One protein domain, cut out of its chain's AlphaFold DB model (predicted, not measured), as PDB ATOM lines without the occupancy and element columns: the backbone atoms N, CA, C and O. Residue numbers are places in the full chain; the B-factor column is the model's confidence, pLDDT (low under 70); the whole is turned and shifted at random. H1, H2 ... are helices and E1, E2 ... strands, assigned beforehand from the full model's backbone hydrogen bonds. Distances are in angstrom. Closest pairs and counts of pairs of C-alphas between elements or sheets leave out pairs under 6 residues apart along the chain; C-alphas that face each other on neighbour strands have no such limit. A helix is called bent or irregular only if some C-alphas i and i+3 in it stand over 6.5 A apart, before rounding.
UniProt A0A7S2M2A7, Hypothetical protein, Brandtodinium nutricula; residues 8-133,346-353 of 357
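This is residues 8 to 133 and 346 to 353 of the 357 residues of the protein "Hypothetical protein" of Brandtodinium nutricula (UniProt A0A7S2M2A7). A long two-stranded hairpin, E1 and E2, has the short helix H2 packed on it, and H2 packs in turn on H5a, first arm of the bent helix H5. H4 crosses H5a, H1 and H3 lie side by side in opposite directions, and H5b turns off at a corner and leads back to the hairpin. The printed part has 134 residues, with named elements in the order H1 H2 H3 H4 H5 E1 E2 H6, an antiparallel sheet E1 - E2 and a mixed class; it is compact, radius of gyration of the C-alphas 15.1 A, spanning 43 by 40 by 31 A.

Start at the hairpin of E1, residues 108 to 117, and E2, residues 124 to 132, where N 111 and O 129 are within hydrogen-bond range at 2.8 A. H2, residues 26 to 34, comes closest to E2 at the C-alphas of Gly 30 and Val 127, 5.1 A apart. H5, residues 74 to 105, is one helix by its hydrogen bonds but bent, C-alphas 89 and 92 being 9.4 A apart; its arms H5a, residues 74 to 89, and H5b, residues 92 to 105, only just touch, with 3 pairs of C-alphas within 8 A, and only at the corner, closest at the C-alphas of Pro 87 and Tyr 94, 6.4 A. H2 touches H5a at a steep tilt of 42 degrees, closest at the C-alphas of Ala 26 and Glu 79, 4.8 A. H4, residues 57 to 62, touches H5a about perpendicular, at 85 degrees, closest at the C-alphas of Thr 62 and Asn 84, 6.2 A. H1, residues 8 to 17, touches H3, residues 40 to 49, at a shallow tilt of 1 degrees, opposite ways, closest at the C-alphas of Ala 12 and Leu 47, 5.9 A. H6, residues 347 to 351, touches no helix. Every O i to N i+4 pair is within hydrogen-bond range in H4, H5b and H6, against 3 of 6 in H1, 3 of 5 in H2, 4 of 6 in H3 and 9 of 12 in H5a.

Find C-alpha 108 at (332.854, 350.008, 206.425); from there E1 runs 24.2 A, bending by 67 degrees at residue 111, and E2 runs 25.5 A to C-alpha 132 at (330.352, 351.346, 209.802). H5a is 20.2 A long and H5b 19.9 A.

The C-alphas farthest apart are those of Gly 51 and Thr 133, 43.6 A. Residues 134 to 345 are not printed, and C-alphas 133 and 346 are 22.0 A apart across the cut. The link H4 to H5 is long, with 11 residues. Look for pLDDT under 70 at residue 65 and residues 346 to 353.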
ATOM      1  N   ASP A   8     328.176 313.753 208.019       88.50
ATOM      2  CA  ASP A   8     329.615 313.831 208.277       88.50
ATOM      3  C   ASP A   8     330.306 314.912 207.434       88.50
ATOM      4  O   ASP A   8     331.048 315.738 207.969       88.50
ATOM      5  N   VAL A   9     330.001 314.967 206.134       88.62
ATOM      6  CA  VAL A   9     330.530 315.997 205.226       88.62
ATOM      7  C   VAL A   9     330.012 317.375 205.621       88.62
ATOM      8  O   VAL A   9     330.760 318.344 205.609       88.62
ATOM      9  N   PHE A  10     328.744 317.491 206.010       90.81
ATOM     10  CA  PHE A  10     328.184 318.761 206.459       90.81
ATOM     11  C   PHE A  10     328.864 319.273 207.737       90.81
ATOM     12  O   PHE A  10     329.224 320.451 207.813       90.81
ATOM     13  N   HIS A  11     329.065 318.401 208.726       88.81
ATOM     14  CA  HIS A  11     329.712 318.757 209.988       88.81
ATOM     15  C   HIS A  11     331.198 319.095 209.822       88.81
ATOM     16  O   HIS A  11     331.675 320.012 210.488       88.81
ATOM     17  N   ALA A  12     331.911 318.407 208.926       86.62
ATOM     18  CA  ALA A  12     333.320 318.681 208.647       86.62
ATOM     19  C   ALA A  12     333.515 319.913 207.753       86.62
ATOM     20  O   ALA A  12     334.292 320.803 208.075       86.62
ATOM     21  N   GLU A  13     332.809 319.983 206.624       87.50
ATOM     22  CA  GLU A  13     333.142 320.908 205.533       87.50
ATOM     23  C   GLU A  13     332.295 322.182 205.529       87.50
ATOM     24  O   GLU A  13     332.709 323.191 204.962       87.50
ATOM     25  N   VAL A  14     331.095 322.162 206.120       90.44
ATOM     26  CA  VAL A  14     330.127 323.270 205.996       90.44
ATOM     27  C   VAL A  14     329.921 323.991 207.322       90.44
ATOM     28  O   VAL A  14     330.022 325.217 207.394       90.44
ATOM     29  N   GLN A  15     329.646 323.241 208.390       91.81
ATOM     30  CA  GLN A  15     329.316 323.797 209.700       91.81
ATOM     31  C   GLN A  15     330.381 324.758 210.274       91.81
ATOM     32  O   GLN A  15     329.968 325.774 210.845       91.81
ATOM     33  N   PRO A  16     331.703 324.526 210.123       91.25
ATOM     34  CA  PRO A  16     332.724 325.421 210.681       91.25
ATOM     35  C   PRO A  16     332.677 326.853 210.129       91.25
ATOM     36  O   PRO A  16     333.106 327.785 210.805       91.25
ATOM     37  N   PHE A  17     332.104 327.054 208.937       92.88
ATOM     38  CA  PHE A  17     331.974 328.374 208.309       92.88
ATOM     39  C   PHE A  17     330.713 329.134 208.726       92.88
ATOM     40  O   PHE A  17     330.646 330.350 208.560       92.88
ATOM     41  N   PHE A  18     329.702 328.466 209.288       92.44
ATOM     42  CA  PHE A  18     328.442 329.122 209.651       92.44
ATOM     43  C   PHE A  18     328.563 330.287 210.637       92.44
ATOM     44  O   PHE A  18     327.822 331.255 210.452       92.44
ATOM     45  N   PRO A  19     329.461 330.263 211.639       92.38
ATOM     46  CA  PRO A  19     329.737 331.447 212.442       92.38
ATOM     47  C   PRO A  19     330.145 332.641 211.564       92.38
ATOM     48  O   PRO A  19     329.529 333.699 211.644       92.38
ATOM     49  N   MET A  20     331.090 332.456 210.638       94.94
ATOM     50  CA  MET A  20     331.557 333.516 209.731       94.94
ATOM     51  C   MET A  20     330.442 333.988 208.790       94.94
ATOM     52  O   MET A  20     330.304 335.183 208.547       94.94
ATOM     53  N   CYS A  21     329.569 333.082 208.339       95.19
ATOM     54  CA  CYS A  21     328.410 333.440 207.520       95.19
ATOM     55  C   CYS A  21     327.353 334.281 208.255       95.19
ATOM     56  O   CYS A  21     326.441 334.792 207.608       95.19
ATOM     57  N   ALA A  22     327.437 334.443 209.579       93.81
ATOM     58  CA  ALA A  22     326.589 335.388 210.308       93.81
ATOM     59  C   ALA A  22     327.060 336.845 210.156       93.81
ATOM     60  O   ALA A  22     326.313 337.767 210.493       93.81
ATOM     61  N   LEU A  23     328.280 337.066 209.655       95.81
ATOM     62  CA  LEU A  23     328.825 338.399 209.448       95.81
ATOM     63  C   LEU A  23     328.227 339.038 208.185       95.81
ATOM     64  O   LEU A  23     328.165 338.398 207.128       95.81
ATOM     65  N   PRO A  24     327.790 340.307 208.270       95.00
ATOM     66  CA  PRO A  24     327.194 340.997 207.134       95.00
ATOM     67  C   PRO A  24     328.225 341.478 206.103       95.00
ATOM     68  O   PRO A  24     327.859 341.693 204.952       95.00
ATOM     69  N   ASP A  25     329.488 341.648 206.501       96.88
ATOM     70  CA  ASP A  25     330.577 342.148 205.657       96.88
ATOM     71  C   ASP A  25     331.896 341.461 206.052       96.88
ATOM     72  O   ASP A  25     332.178 341.291 207.240       96.88
ATOM     73  N   ALA A  26     332.705 341.090 205.057       96.94
ATOM     74  CA  ALA A  26     334.014 340.465 205.243       96.94
ATOM     75  C   ALA A  26     334.996 341.366 206.007       96.94
ATOM     76  O   ALA A  26     335.802 340.889 206.797       96.94
ATOM     77  N   LYS A  27     334.868 342.687 205.877       97.19
ATOM     78  CA  LYS A  27     335.729 343.647 206.579       97.19
ATOM     79  C   LYS A  27     335.624 343.557 208.105       97.19
ATOM     80  O   LYS A  27     336.529 344.002 208.802       97.19
ATOM     81  N   LEU A  28     334.542 342.983 208.640       96.81
ATOM     82  CA  LEU A  28     334.362 342.780 210.081       96.81
ATOM     83  C   LEU A  28     335.181 341.606 210.640       96.81
ATOM     84  O   LEU A  28     335.222 341.438 211.859       96.81
ATOM     85  N   CYS A  29     335.846 340.810 209.797       96.75
ATOM     86  CA  CYS A  29     336.671 339.688 210.243       96.75
ATOM     87  C   CYS A  29     337.772 340.132 211.218       96.75
ATOM     88  O   CYS A  29     337.942 339.510 212.268       96.75
ATOM     89  N   GLY A  30     338.423 341.274 210.959       95.25
ATOM     90  CA  GLY A  30     339.393 341.871 211.883       95.25
ATOM     91  C   GLY A  30     338.794 342.193 213.257       95.25
ATOM     92  O   GLY A  30     339.403 341.889 214.281       95.25
ATOM     93  N   ASN A  31     337.558 342.712 213.307       95.19
ATOM     94  CA  ASN A  31     336.851 342.985 214.566       95.19
ATOM     95  C   ASN A  31     336.567 341.694 215.347       95.19
ATOM     96  O   ASN A  31     336.637 341.692 216.576       95.19
ATOM     97  N   MET A  32     336.231 340.603 214.654       94.75
ATOM     98  CA  MET A  32     335.947 339.319 215.298       94.75
ATOM     99  C   MET A  32     337.205 338.647 215.846       94.75
ATOM    100  O   MET A  32     337.172 338.135 216.966       94.75
ATOM    101  N   VAL A  33     338.316 338.689 215.105       93.50
ATOM    102  CA  VAL A  33     339.618 338.201 215.590       93.50
ATOM    103  C   VAL A  33     340.090 339.045 216.776       93.50
ATOM    104  O   VAL A  33     340.462 338.493 217.810       93.50
ATOM    105  N   PHE A  34     339.963 340.375 216.693       92.19
ATOM    106  CA  PHE A  34     340.277 341.289 217.797       92.19
ATOM    107  C   PHE A  34     339.514 340.961 219.086       92.19
ATOM    108  O   PHE A  34     340.072 341.030 220.180       92.19
ATOM    109  N   ARG A  35     338.242 340.574 218.966       90.44
ATOM    110  CA  ARG A  35     337.389 340.186 220.099       90.44
ATOM    111  C   ARG A  35     337.582 338.732 220.538       90.44
ATOM    112  O   ARG A  35     336.817 338.271 221.376       90.44
ATOM    113  N   GLY A  36     338.505 337.970 219.949       89.81
ATOM    114  CA  GLY A  36     338.628 336.531 220.226       89.81
ATOM    115  C   GLY A  36     337.354 335.738 219.905       89.81
ATOM    116  O   GLY A  36     337.100 334.685 220.477       89.81
ATOM    117  N   SER A  37     336.502 336.258 219.018       90.94
ATOM    118  CA  SER A  37     335.293 335.555 218.560       90.94
ATOM    119  C   SER A  37     335.626 334.504 217.501       90.94
ATOM    120  O   SER A  37     334.866 333.573 217.275       90.94
ATOM    121  N   LEU A  38     336.768 334.665 216.831       91.81
ATOM    122  CA  LEU A  38     337.294 333.708 215.870       91.81
ATOM    123  C   LEU A  38     338.677 333.268 216.337       91.81
ATOM    124  O   LEU A  38     339.634 334.039 216.297       91.81
ATOM    125  N   HIS A  39     338.768 332.017 216.777       88.94
ATOM    126  CA  HIS A  39     340.026 331.374 217.129       88.94
ATOM    127  C   HIS A  39     340.302 330.199 216.197       88.94
ATOM    128  O   HIS A  39     339.403 329.421 215.885       88.94
ATOM    129  N   VAL A  40     341.575 330.026 215.832       89.06
ATOM    130  CA  VAL A  40     342.046 328.895 215.017       89.06
ATOM    131  C   VAL A  40     341.607 327.556 215.621       89.06
ATOM    132  O   VAL A  40     341.142 326.678 214.903       89.06
ATOM    133  N   SER A  41     341.677 327.407 216.950       87.88
ATOM    134  CA  SER A  41     341.270 326.173 217.636       87.88
ATOM    135  C   SER A  41     339.793 325.838 217.452       87.88
ATOM    136  O   SER A  41     339.469 324.679 217.230       87.88
ATOM    137  N   GLN A  42     338.897 326.830 217.479       85.31
ATOM    138  CA  GLN A  42     337.461 326.599 217.275       85.31
ATOM    139  C   GLN A  42     337.160 326.066 215.871       85.31
ATOM    140  O   GLN A  42     336.175 325.353 215.683       85.31
ATOM    141  N   PHE A  43     338.003 326.417 214.898       86.69
ATOM    142  CA  PHE A  43     337.877 325.973 213.518       86.69
ATOM    143  C   PHE A  43     338.558 324.616 213.272       86.69
ATOM    144  O   PHE A  43     337.976 323.751 212.622       86.69
ATOM    145  N   LEU A  44     339.763 324.403 213.816       87.75
ATOM    146  CA  LEU A  44     340.552 323.184 213.597       87.75
ATOM    147  C   LEU A  44     340.111 321.995 214.459       87.75
ATOM    148  O   LEU A  44     340.112 320.867 213.977       87.75
ATOM    149  N   GLU A  45     339.709 322.209 215.712       88.88
ATOM    150  CA  GLU A  45     339.397 321.114 216.645       88.88
ATOM    151  C   GLU A  45     338.276 320.176 216.139       88.88
ATOM    152  O   GLU A  45     338.422 318.954 216.265       88.88
ATOM    153  N   PRO A  46     337.175 320.666 215.526       87.25
ATOM    154  CA  PRO A  46     336.175 319.790 214.913       87.25
ATOM    155  C   PRO A  46     336.730 318.955 213.750       87.25
ATOM    156  O   PRO A  46     336.355 317.791 213.611       87.25
ATOM    157  N   LEU A  47     337.631 319.525 212.943       87.44
ATOM    158  CA  LEU A  47     338.256 318.848 211.802       87.44
ATOM    159  C   LEU A  47     339.209 317.747 212.271       87.44
ATOM    160  O   LEU A  47     339.117 316.607 211.810       87.44
ATOM    161  N   GLU A  48     340.054 318.055 213.254       90.06
ATOM    162  CA  GLU A  48     341.002 317.102 213.834       90.06
ATOM    163  C   GLU A  48     340.288 315.908 214.477       90.06
ATOM    164  O   GLU A  48     340.708 314.763 214.300       90.06
ATOM    165  N   ARG A  49     339.159 316.144 215.163       89.81
ATOM    166  CA  ARG A  49     338.328 315.071 215.746       89.81
ATOM    167  C   ARG A  49     337.757 314.112 214.707       89.81
ATOM    168  O   ARG A  49     337.521 312.949 215.026       89.81
ATOM    169  N   LEU A  50     337.536 314.592 213.487       87.81
ATOM    170  CA  LEU A  50     337.049 313.797 212.361       87.81
ATOM    171  C   LEU A  50     338.196 313.170 211.547       87.81
ATOM    172  O   LEU A  50     337.942 312.477 210.565       87.81
ATOM    173  N   GLY A  51     339.452 313.361 211.968       89.88
ATOM    174  CA  GLY A  51     340.639 312.822 211.302       89.88
ATOM    175  C   GLY A  51     341.120 313.656 210.113       89.88
ATOM    176  O   GLY A  51     341.966 313.191 209.348       89.88
ATOM    177  N   PHE A  52     340.605 314.876 209.942       86.31
ATOM    178  CA  PHE A  52     341.088 315.803 208.923       86.31
ATOM    179  C   PHE A  52     342.255 316.623 209.479       86.31
ATOM    180  O   PHE A  52     342.115 317.367 210.444       86.31
ATOM    181  N   HIS A  53     343.421 316.490 208.845       84.56
ATOM    182  CA  HIS A  53     344.634 317.258 209.164       84.56
ATOM    183  C   HIS A  53     344.897 318.401 208.171       84.56
ATOM    184  O   HIS A  53     345.933 319.059 208.238       84.56
ATOM    185  N   ALA A  54     343.993 318.595 207.213       83.44
ATOM    186  CA  ALA A  54     344.098 319.588 206.154       83.44
ATOM    187  C   ALA A  54     342.899 320.536 206.192       83.44
ATOM    188  O   ALA A  54     341.910 320.288 206.882       83.44
ATOM    189  N   ALA A  55     342.998 321.623 205.430       84.50
ATOM    190  CA  ALA A  55     341.912 322.571 205.312       84.50
ATOM    191  C   ALA A  55     340.667 321.995 204.641       84.50
ATOM    192  O   ALA A  55     340.818 321.154 203.752       84.50
ATOM    193  N   PRO A  56     339.458 322.464 205.022       85.75
ATOM    194  CA  PRO A  56     338.235 322.079 204.338       85.75
ATOM    195  C   PRO A  56     338.378 322.287 202.835       85.75
ATOM    196  O   PRO A  56     338.891 323.317 202.378       85.75
ATOM    197  N   ILE A  57     337.902 321.323 202.059       85.62
ATOM    198  CA  ILE A  57     337.974 321.338 200.596       85.62
ATOM    199  C   ILE A  57     337.269 322.582 200.056       85.62
ATOM    200  O   ILE A  57     337.746 323.190 199.100       85.62
ATOM    201  N   ALA A  58     336.168 322.997 200.691       84.25
ATOM    202  CA  ALA A  58     335.456 324.220 200.326       84.25
ATOM    203  C   ALA A  58     336.356 325.463 200.412       84.25
ATOM    204  O   ALA A  58     336.319 326.304 199.519       84.25
ATOM    205  N   PHE A  59     337.204 325.548 201.442       85.62
ATOM    206  CA  PHE A  59     338.175 326.628 201.578       85.62
ATOM    207  C   PHE A  59     339.272 326.506 200.520       85.62
ATOM    208  O   PHE A  59     339.448 327.432 199.736       85.62
ATOM    209  N   LEU A  60     339.911 325.337 200.405       86.75
ATOM    210  CA  LEU A  60     340.979 325.080 199.425       86.75
ATOM    211  C   LEU A  60     340.555 325.321 197.969       86.75
ATOM    212  O   LEU A  60     341.378 325.703 197.145       86.75
ATOM    213  N   ALA A  61     339.287 325.077 197.637       85.19
ATOM    214  CA  ALA A  61     338.752 325.295 196.296       85.19
ATOM    215  C   ALA A  61     338.519 326.779 195.974       85.19
ATOM    216  O   ALA A  61     338.460 327.148 194.801       85.19
ATOM    217  N   THR A  62     338.336 327.610 197.001       82.81
ATOM    218  CA  THR A  62     338.021 329.040 196.852       82.81
ATOM    219  C   THR A  62     339.197 329.953 197.142       82.81
ATOM    220  O   THR A  62     339.224 331.079 196.648       82.81
ATOM    221  N   ASP A  63     340.148 329.484 197.941       80.56
ATOM    222  CA  ASP A  63     341.318 330.250 198.309       80.56
ATOM    223  C   ASP A  63     342.320 330.276 197.150       80.56
ATOM    224  O   ASP A  63     342.534 329.279 196.452       80.56
ATOM    225  N   SER A  64     342.899 331.448 196.898       70.44
ATOM    226  CA  SER A  64     343.868 331.596 195.819       70.44
ATOM    227  C   SER A  64     345.141 330.822 196.175       70.44
ATOM    228  O   SER A  64     345.500 330.665 197.341       70.44
ATOM    229  N   ALA A  65     345.880 330.355 195.166       69.19
ATOM    230  CA  ALA A  65     347.138 329.632 195.374       69.19
ATOM    231  C   ALA A  65     348.197 330.426 196.181       69.19
ATOM    232  O   ALA A  65     349.215 329.858 196.575       69.19
ATOM    233  N   GLU A  66     347.978 331.724 196.421       71.25
ATOM    234  CA  GLU A  66     348.901 332.617 197.123       71.25
ATOM    235  C   GLU A  66     348.959 332.373 198.636       71.25
ATOM    236  O   GLU A  66     350.035 332.514 199.217       71.25
ATOM    237  N   SER A  67     347.866 331.947 199.278       70.25
ATOM    238  CA  SER A  67     347.844 331.706 200.732       70.25
ATOM    239  C   SER A  67     348.546 330.406 201.147       70.25
ATOM    240  O   SER A  67     348.752 330.154 202.335       70.25
ATOM    241  N   GLN A  68     348.860 329.533 200.179       74.44
ATOM    242  CA  GLN A  68     349.322 328.156 200.396       74.44
ATOM    243  C   GLN A  68     348.422 327.338 201.349       74.44
ATOM    244  O   GLN A  68     348.881 326.362 201.942       74.44
ATOM    245  N   GLY A  69     347.152 327.727 201.519       72.50
ATOM    246  CA  GLY A  69     346.233 327.099 202.470       72.50
ATOM    247  C   GLY A  69     346.607 327.326 203.940       72.50
ATOM    248  O   GLY A  69     346.217 326.532 204.799       72.50
ATOM    249  N   GLN A  70     347.385 328.369 204.251       77.94
ATOM    250  CA  GLN A  70     347.728 328.702 205.630       77.94
ATOM    251  C   GLN A  70     346.495 329.221 206.377       77.94
ATOM    252  O   GLN A  70     346.002 330.310 206.117       77.94
ATOM    253  N   MET A  71     346.038 328.458 207.368       80.69
ATOM    254  CA  MET A  71     344.962 328.866 208.282       80.69
ATOM    255  C   MET A  71     345.435 329.682 209.491       80.69
ATOM    256  O   MET A  71     344.675 329.902 210.431       80.69
ATOM    257  N   ALA A  72     346.710 330.070 209.523       81.62
ATOM    258  CA  ALA A  72     347.248 330.828 210.648       81.62
ATOM    259  C   ALA A  72     346.616 332.228 210.747       81.62
ATOM    260  O   ALA A  72     346.468 332.740 211.854       81.62
ATOM    261  N   ASP A  73     346.221 332.803 209.608       89.38
ATOM    262  CA  ASP A  73     345.543 334.094 209.510       89.38
ATOM    263  C   ASP A  73     344.020 333.888 209.490       89.38
ATOM    264  O   ASP A  73     343.411 333.555 208.468       89.38
ATOM    265  N   MET A  74     343.391 334.076 210.650       91.69
ATOM    266  CA  MET A  74     341.941 333.922 210.783       91.69
ATOM    267  C   MET A  74     341.156 335.045 210.108       91.69
ATOM    268  O   MET A  74     339.968 334.851 209.823       91.69
ATOM    269  N   VAL A  75     341.778 336.201 209.851       94.06
ATOM    270  CA  VAL A  75     341.133 337.285 209.105       94.06
ATOM    271  C   VAL A  75     340.934 336.826 207.666       94.06
ATOM    272  O   VAL A  75     339.798 336.837 207.191       94.06
ATOM    273  N   HIS A  76     341.989 336.312 207.027       92.75
ATOM    274  CA  HIS A  76     341.922 335.779 205.661       92.75
ATOM    275  C   HIS A  76     340.919 334.625 205.532       92.75
ATOM    276  O   HIS A  76     340.070 334.630 204.637       92.75
ATOM    277  N   VAL A  77     340.945 333.669 206.472       92.94
ATOM    278  CA  VAL A  77     339.994 332.541 206.475       92.94
ATOM    279  C   VAL A  77     338.545 333.034 206.534       92.94
ATOM    280  O   VAL A  77     337.686 332.559 205.787       92.94
ATOM    281  N   CYS A  78     338.272 334.013 207.393       95.44
ATOM    282  CA  CYS A  78     336.951 334.610 207.542       95.44
ATOM    283  C   CYS A  78     336.516 335.403 206.298       95.44
ATOM    284  O   CYS A  78     335.364 335.284 205.866       95.44
ATOM    285  N   GLU A  79     337.423 336.165 205.682       95.44
ATOM    286  CA  GLU A  79     337.127 336.925 204.465       95.44
ATOM    287  C   GLU A  79     336.778 335.998 203.296       95.44
ATOM    288  O   GLU A  79     335.737 336.175 202.654       95.44
ATOM    289  N   ALA A  80     337.588 334.962 203.068       93.88
ATOM    290  CA  ALA A  80     337.332 333.957 202.041       93.88
ATOM    291  C   ALA A  80     336.017 333.201 202.297       93.88
ATOM    292  O   ALA A  80     335.247 332.950 201.363       93.88
ATOM    293  N   ALA A  81     335.714 332.892 203.563       94.31
ATOM    294  CA  ALA A  81     334.455 332.263 203.936       94.31
ATOM    295  C   ALA A  81     333.252 333.125 203.529       94.31
ATOM    296  O   ALA A  81     332.354 332.648 202.836       94.31
ATOM    297  N   ILE A  82     333.246 334.405 203.900       95.75
ATOM    298  CA  ILE A  82     332.131 335.324 203.619       95.75
ATOM    299  C   ILE A  82     331.983 335.610 202.124       95.75
ATOM    300  O   ILE A  82     330.858 335.699 201.625       95.75
ATOM    301  N   GLN A  83     333.097 335.765 201.408       94.69
ATOM    302  CA  GLN A  83     333.080 336.145 199.995       94.69
ATOM    303  C   GLN A  83     332.761 334.971 199.069       94.69
ATOM    304  O   GLN A  83     332.028 335.152 198.094       94.69
ATOM    305  N   ASN A  84     333.270 333.775 199.373       93.44
ATOM    306  CA  ASN A  84     333.228 332.646 198.444       93.44
ATOM    307  C   ASN A  84     332.373 331.485 198.961       93.44
ATOM    308  O   ASN A  84     331.533 330.956 198.230       93.44
ATOM    309  N   VAL A  85     332.546 331.108 200.228       93.25
ATOM    310  CA  VAL A  85     331.946 329.891 200.795       93.25
ATOM    311  C   VAL A  85     330.471 330.109 201.162       93.25
ATOM    312  O   VAL A  85     329.586 329.376 200.715       93.25
ATOM    313  N   CYS A  86     330.162 331.160 201.923       95.06
ATOM    314  CA  CYS A  86     328.808 331.459 202.394       95.06
ATOM    315  C   CYS A  86     327.798 331.692 201.254       95.06
ATOM    316  O   CYS A  86     326.698 331.134 201.326       95.06
ATOM    317  N   PRO A  87     328.121 332.433 200.172       94.38
ATOM    318  CA  PRO A  87     327.203 332.606 199.046       94.38
ATOM    319  C   PRO A  87     326.928 331.307 198.282       94.38
ATOM    320  O   PRO A  87     325.825 331.142 197.755       94.38
ATOM    321  N   ALA A  88     327.895 330.381 198.243       92.12
ATOM    322  CA  ALA A  88     327.721 329.076 197.606       92.12
ATOM    323  C   ALA A  88     326.716 328.197 198.373       92.12
ATOM    324  O   ALA A  88     325.893 327.526 197.751       92.12
ATOM    325  N   PHE A  89     326.725 328.251 199.711       90.62
ATOM    326  CA  PHE A  89     325.833 327.440 200.552       90.62
ATOM    327  C   PHE A  89     324.473 328.089 200.842       90.62
ATOM    328  O   PHE A  89     323.440 327.421 200.778       90.62
ATOM    329  N   LEU A  90     324.440 329.383 201.173       90.88
ATOM    330  CA  LEU A  90     323.231 330.063 201.660       90.88
ATOM    331  C   LEU A  90     322.382 330.697 200.546       90.88
ATOM    332  O   LEU A  90     321.315 331.264 200.815       90.88
ATOM    333  N   THR A  91     322.790 330.530 199.285       89.69
ATOM    334  CA  THR A  91     322.061 330.941 198.073       89.69
ATOM    335  C   THR A  91     321.735 332.448 198.027       89.69
ATOM    336  O   THR A  91     322.317 333.272 198.732       89.69
ATOM    337  N   PHE A  92     320.772 332.838 197.184       93.19
ATOM    338  CA  PHE A  92     320.348 334.224 196.956       93.19
ATOM    339  C   PHE A  92     319.885 334.968 198.224       93.19
ATOM    340  O   PHE A  92     320.011 336.189 198.305       93.19
ATOM    341  N   ARG A  93     319.360 334.256 199.233       91.69
ATOM    342  CA  ARG A  93     318.880 334.889 200.475       91.69
ATOM    343  C   ARG A  93     320.007 335.578 201.240       91.69
ATOM    344  O   ARG A  93     319.786 336.668 201.754       91.69
ATOM    345  N   TYR A  94     321.195 334.975 201.273       93.62
ATOM    346  CA  TYR A  94     322.354 335.551 201.950       93.62
ATOM    347  C   TYR A  94     322.812 336.852 201.297       93.62
ATOM    348  O   TYR A  94     322.902 337.874 201.972       93.62
ATOM    349  N   ARG A  95     322.973 336.851 199.965       94.06
ATOM    350  CA  ARG A  95     323.339 338.059 199.211       94.06
ATOM    351  C   ARG A  95     322.333 339.190 199.436       94.06
ATOM    352  O   ARG A  95     322.734 340.317 199.695       94.06
ATOM    353  N   ARG A  96     321.029 338.886 199.433       95.75
ATOM    354  CA  ARG A  96     319.991 339.888 199.721       95.75
ATOM    355  C   ARG A  96     320.127 340.475 201.130       95.75
ATOM    356  O   ARG A  96     319.927 341.671 201.306       95.75
ATOM    357  N   VAL A  97     320.435 339.653 202.135       93.56
ATOM    358  CA  VAL A  97     320.667 340.134 203.506       93.56
ATOM    359  C   VAL A  97     321.906 341.023 203.567       93.56
ATOM    360  O   VAL A  97     321.820 342.100 204.145       93.56
ATOM    361  N   GLN A  98     323.011 340.644 202.920       94.75
ATOM    362  CA  GLN A  98     324.211 341.487 202.842       94.75
ATOM    363  C   GLN A  98     323.925 342.835 202.170       94.75
ATOM    364  O   GLN A  98     324.316 343.869 202.697       94.75
ATOM    365  N   GLU A  99     323.192 342.847 201.053       95.62
ATOM    366  CA  GLU A  99     322.814 344.081 200.350       95.62
ATOM    367  C   GLU A  99     321.925 344.990 201.210       95.62
ATOM    368  O   GLU A  99     322.155 346.200 201.278       95.62
ATOM    369  N   MET A 100     320.935 344.423 201.912       96.50
ATOM    370  CA  MET A 100     320.086 345.189 202.834       96.50
ATOM    371  C   MET A 100     320.903 345.757 203.998       96.50
ATOM    372  O   MET A 100     320.762 346.935 204.324       96.50
ATOM    373  N   THR A 101     321.783 344.951 204.594       96.12
ATOM    374  CA  THR A 101     322.638 345.405 205.693       96.12
ATOM    375  C   THR A 101     323.630 346.464 205.222       96.12
ATOM    376  O   THR A 101     323.793 347.468 205.905       96.12
ATOM    377  N   ALA A 102     324.219 346.326 204.034       96.31
ATOM    378  CA  ALA A 102     325.078 347.350 203.441       96.31
ATOM    379  C   ALA A 102     324.318 348.667 203.196       96.31
ATOM    380  O   ALA A 102     324.862 349.746 203.429       96.31
ATOM    381  N   GLY A 103     323.044 348.594 202.796       97.12
ATOM    382  CA  GLY A 103     322.179 349.768 202.658       97.12
ATOM    383  C   GLY A 103     321.913 350.494 203.982       97.12
ATOM    384  O   GLY A 103     321.876 351.722 204.004       97.12
ATOM    385  N   VAL A 104     321.767 349.755 205.086       96.75
ATOM    386  CA  VAL A 104     321.506 350.322 206.424       96.75
ATOM    387  C   VAL A 104     322.791 350.803 207.108       96.75
ATOM    388  O   VAL A 104     322.821 351.889 207.681       96.75
ATOM    389  N   CYS A 105     323.857 350.005 207.056       97.56
ATOM    390  CA  CYS A 105     325.123 350.264 207.745       97.56
ATOM    391  C   CYS A 105     326.030 351.250 206.999       97.56
ATOM    392  O   CYS A 105     326.917 351.866 207.601       97.56
ATOM    393  N   GLY A 106     325.811 351.405 205.693       96.94
ATOM    394  CA  GLY A 106     326.669 352.180 204.811       96.94
ATOM    395  C   GLY A 106     328.031 351.515 204.610       96.94
ATOM    396  O   GLY A 106     328.167 350.292 204.647       96.94
ATOM    397  N   LYS A 107     329.062 352.325 204.363       97.12
ATOM    398  CA  LYS A 107     330.418 351.821 204.116       97.12
ATOM    399  C   LYS A 107     331.095 351.420 205.427       97.12
ATOM    400  O   LYS A 107     330.899 352.071 206.449       97.12
ATOM    401  N   MET A 108     331.906 350.367 205.368       97.00
ATOM    402  CA  MET A 108     332.854 350.008 206.425       97.00
ATOM    403  C   MET A 108     334.183 350.720 206.161       97.00
ATOM    404  O   MET A 108     334.802 350.497 205.109       97.00
ATOM    405  N   GLU A 109     334.597 351.565 207.102       96.94
ATOM    406  CA  GLU A 109     335.830 352.350 207.058       96.94
ATOM    407  C   GLU A 109     336.812 351.858 208.135       96.94
ATOM    408  O   GLU A 109     336.382 351.494 209.234       96.94
ATOM    409  N   PRO A 110     338.121 351.793 207.837       96.25
ATOM    410  CA  PRO A 110     339.125 351.426 208.829       96.25
ATOM    411  C   PRO A 110     339.207 352.508 209.914       96.25
ATOM    412  O   PRO A 110     339.452 353.671 209.612       96.25
ATOM    413  N   ASP A 111     339.006 352.112 211.169       94.12
ATOM    414  CA  ASP A 111     339.000 353.002 212.338       94.12
ATOM    415  C   ASP A 111     340.369 353.009 213.029       94.12
ATOM    416  O   ASP A 111     340.972 354.058 213.253       94.12
ATOM    417  N   SER A 112     340.913 351.826 213.328       94.19
ATOM    418  CA  SER A 112     342.241 351.705 213.934       94.19
ATOM    419  C   SER A 112     342.917 350.380 213.599       94.19
ATOM    420  O   SER A 112     342.262 349.384 213.310       94.19
ATOM    421  N   MET A 113     344.248 350.361 213.646       95.69
ATOM    422  CA  MET A 113     345.035 349.130 213.588       95.69
ATOM    423  C   MET A 113     345.384 348.721 215.019       95.69
ATOM    424  O   MET A 113     345.964 349.518 215.760       95.69
ATOM    425  N   GLN A 114     345.019 347.503 215.408       93.25
ATOM    426  CA  GLN A 114     345.336 346.938 216.717       93.25
ATOM    427  C   GLN A 114     346.244 345.724 216.550       93.25
ATOM    428  O   GLN A 114     346.154 345.002 215.561       93.25
ATOM    429  N   THR A 115     347.104 345.486 217.534       91.44
ATOM    430  CA  THR A 115     347.906 344.264 217.606       91.44
ATOM    431  C   THR A 115     347.244 343.300 218.584       91.44
ATOM    432  O   THR A 115     346.961 343.676 219.721       91.44
ATOM    433  N   VAL A 116     346.994 342.070 218.149       88.56
ATOM    434  CA  VAL A 116     346.407 340.988 218.945       88.56
ATOM    435  C   VAL A 116     347.466 339.911 219.127       88.56
ATOM    436  O   VAL A 116     348.073 339.456 218.162       88.56
ATOM    437  N   THR A 117     347.706 339.494 220.367       86.88
ATOM    438  CA  THR A 117     348.594 338.362 220.642       86.88
ATOM    439  C   THR A 117     347.805 337.066 220.509       86.88
ATOM    440  O   THR A 117     346.825 336.854 221.228       86.88
ATOM    441  N   ASN A 118     348.230 336.183 219.608       81.06
ATOM    442  CA  ASN A 118     347.596 334.881 219.442       81.06
ATOM    443  C   ASN A 118     347.907 333.985 220.661       81.06
ATOM    444  O   ASN A 118     349.085 333.756 220.957       81.06
ATOM    445  N   PRO A 119     346.892 333.432 221.353       76.00
ATOM    446  CA  PRO A 119     347.103 332.638 222.564       76.00
ATOM    447  C   PRO A 119     347.857 331.322 222.321       76.00
ATOM    448  O   PRO A 119     348.478 330.808 223.246       76.00
ATOM    449  N   LEU A 120     347.819 330.769 221.104       77.56
ATOM    450  CA  LEU A 120     348.439 329.478 220.778       77.56
ATOM    451  C   LEU A 120     349.893 329.607 220.311       77.56
ATOM    452  O   LEU A 120     350.671 328.674 220.481       77.56
ATOM    453  N   GLY A 121     350.259 330.746 219.719       74.12
ATOM    454  CA  GLY A 121     351.578 330.936 219.105       74.12
ATOM    455  C   GLY A 121     352.450 332.002 219.760       74.12
ATOM    456  O   GLY A 121     353.638 332.067 219.464       74.12
ATOM    457  N   GLY A 122     351.884 332.872 220.603       83.62
ATOM    458  CA  GLY A 122     352.594 334.040 221.136       83.62
ATOM    459  C   GLY A 122     352.995 335.071 220.072       83.62
ATOM    460  O   GLY A 122     353.672 336.043 220.395       83.62
ATOM    461  N   PHE A 123     352.592 334.877 218.813       86.38
ATOM    462  CA  PHE A 123     352.838 335.821 217.731       86.38
ATOM    463  C   PHE A 123     351.860 336.993 217.811       86.38
ATOM    464  O   PHE A 123     350.694 336.836 218.180       86.38
ATOM    465  N   GLU A 124     352.362 338.172 217.460       90.50
ATOM    466  CA  GLU A 124     351.589 339.400 217.342       90.50
ATOM    467  C   GLU A 124     351.009 339.522 215.930       90.50
ATOM    468  O   GLU A 124     351.748 339.610 214.949       90.50
ATOM    469  N   GLU A 125     349.686 339.554 215.831       89.50
ATOM    470  CA  GLU A 125     348.947 339.742 214.588       89.50
ATOM    471  C   GLU A 125     348.373 341.160 214.546       89.50
ATOM    472  O   GLU A 125     347.785 341.635 215.519       89.50
ATOM    473  N   ARG A 126     348.555 341.876 213.431       92.75
ATOM    474  CA  ARG A 126     347.983 343.217 213.257       92.75
ATOM    475  C   ARG A 126     346.635 343.102 212.571       92.75
ATOM    476  O   ARG A 126     346.573 342.770 211.394       92.75
ATOM    477  N   VAL A 127     345.577 343.449 213.291       94.50
ATOM    478  CA  VAL A 127     344.207 343.443 212.784       94.50
ATOM    479  C   VAL A 127     343.723 344.869 212.557       94.50
ATOM    480  O   VAL A 127     343.967 345.777 213.357       94.50
ATOM    481  N   ILE A 128     343.035 345.079 211.440       95.69
ATOM    482  CA  ILE A 128     342.375 346.348 211.145       95.69
ATOM    483  C   ILE A 128     340.970 346.275 211.734       95.69
ATOM    484  O   ILE A 128     340.173 345.421 211.349       95.69
ATOM    485  N   ILE A 129     340.672 347.177 212.664       95.25
ATOM    486  CA  ILE A 129     339.319 347.383 213.164       95.25
ATOM    487  C   ILE A 129     338.603 348.313 212.202       95.25
ATOM    488  O   ILE A 129     339.088 349.404 211.896       95.25
ATOM    489  N   VAL A 130     337.431 347.890 211.755       96.69
ATOM    490  CA  VAL A 130     336.562 348.685 210.895       96.69
ATOM    491  C   VAL A 130     335.337 349.151 211.657       96.69
ATOM    492  O   VAL A 130     334.824 348.449 212.528       96.69
ATOM    493  N   THR A 131     334.836 350.326 211.302       96.75
ATOM    494  CA  THR A 131     333.556 350.832 211.787       96.75
ATOM    495  C   THR A 131     332.658 351.194 210.613       96.75
ATOM    496  O   THR A 131     333.100 351.587 209.537       96.75
ATOM    497  N   SER A 132     331.358 351.002 210.798       97.25
ATOM    498  CA  SER A 132     330.352 351.346 209.802       97.25
ATOM    499  C   SER A 132     330.043 352.835 209.886       97.25
ATOM    500  O   SER A 132     329.774 353.334 210.982       97.25
ATOM    501  N   THR A 133     329.962 353.507 208.742       96.94
ATOM    502  CA  THR A 133     329.563 354.923 208.643       96.94
ATOM    503  C   THR A 133     328.260 355.248 209.388       96.94
ATOM    504  O   THR A 133     328.172 356.303 210.012       96.94
ATOM    505  N   GLY A 346     331.997 336.026 221.041       67.62
ATOM    506  CA  GLY A 346     332.674 337.292 221.346       67.62
ATOM    507  C   GLY A 346     332.239 337.967 222.642       67.62
ATOM    508  O   GLY A 346     332.887 338.908 223.096       67.62
ATOM    509  N   TYR A 347     331.143 337.504 223.246       64.75
ATOM    510  CA  TYR A 347     330.524 338.150 224.404       64.75
ATOM    511  C   TYR A 347     331.488 338.293 225.596       64.75
ATOM    512  O   TYR A 347     331.634 339.384 226.145       64.75
ATOM    513  N   SER A 348     332.211 337.225 225.954       57.44
ATOM    514  CA  SER A 348     333.104 337.216 227.124       57.44
ATOM    515  C   SER A 348     334.302 338.159 226.993       57.44
ATOM    516  O   SER A 348     334.813 338.645 227.999       57.44
ATOM    517  N   ALA A 349     334.750 338.450 225.769       57.94
ATOM    518  CA  ALA A 349     335.856 339.376 225.533       57.94
ATOM    519  C   ALA A 349     335.421 340.848 225.591       57.94
ATOM    520  O   ALA A 349     336.218 341.710 225.964       57.94
ATOM    521  N   VAL A 350     334.161 341.141 225.248       56.19
ATOM    522  CA  VAL A 350     333.601 342.500 225.317       56.19
ATOM    523  C   VAL A 350     333.366 342.915 226.772       56.19
ATOM    524  O   VAL A 350     333.716 344.031 227.141       56.19
ATOM    525  N   GLU A 351     332.851 342.015 227.615       59.09
ATOM    526  CA  GLU A 351     332.604 342.295 229.039       59.09
ATOM    527  C   GLU A 351     333.906 342.535 229.833       59.09
ATOM    528  O   GLU A 351     333.932 343.324 230.776       59.09
ATOM    529  N   ALA A 352     335.017 341.916 229.419       58.81
ATOM    530  CA  ALA A 352     336.314 342.057 230.081       58.81
ATOM    531  C   ALA A 352     337.063 343.365 229.747       58.81
ATOM    532  O   ALA A 352     338.066 343.669 230.398       58.81
ATOM    533  N   ASN A 353     336.625 344.140 228.745       56.44
ATOM    534  CA  ASN A 353     337.360 345.316 228.278       56.44
ATOM    535  C   ASN A 353     336.643 346.636 228.641       56.44
ATOM    536  O   ASN A 353     335.666 347.009 227.987       56.44
TER     537      ASN A 353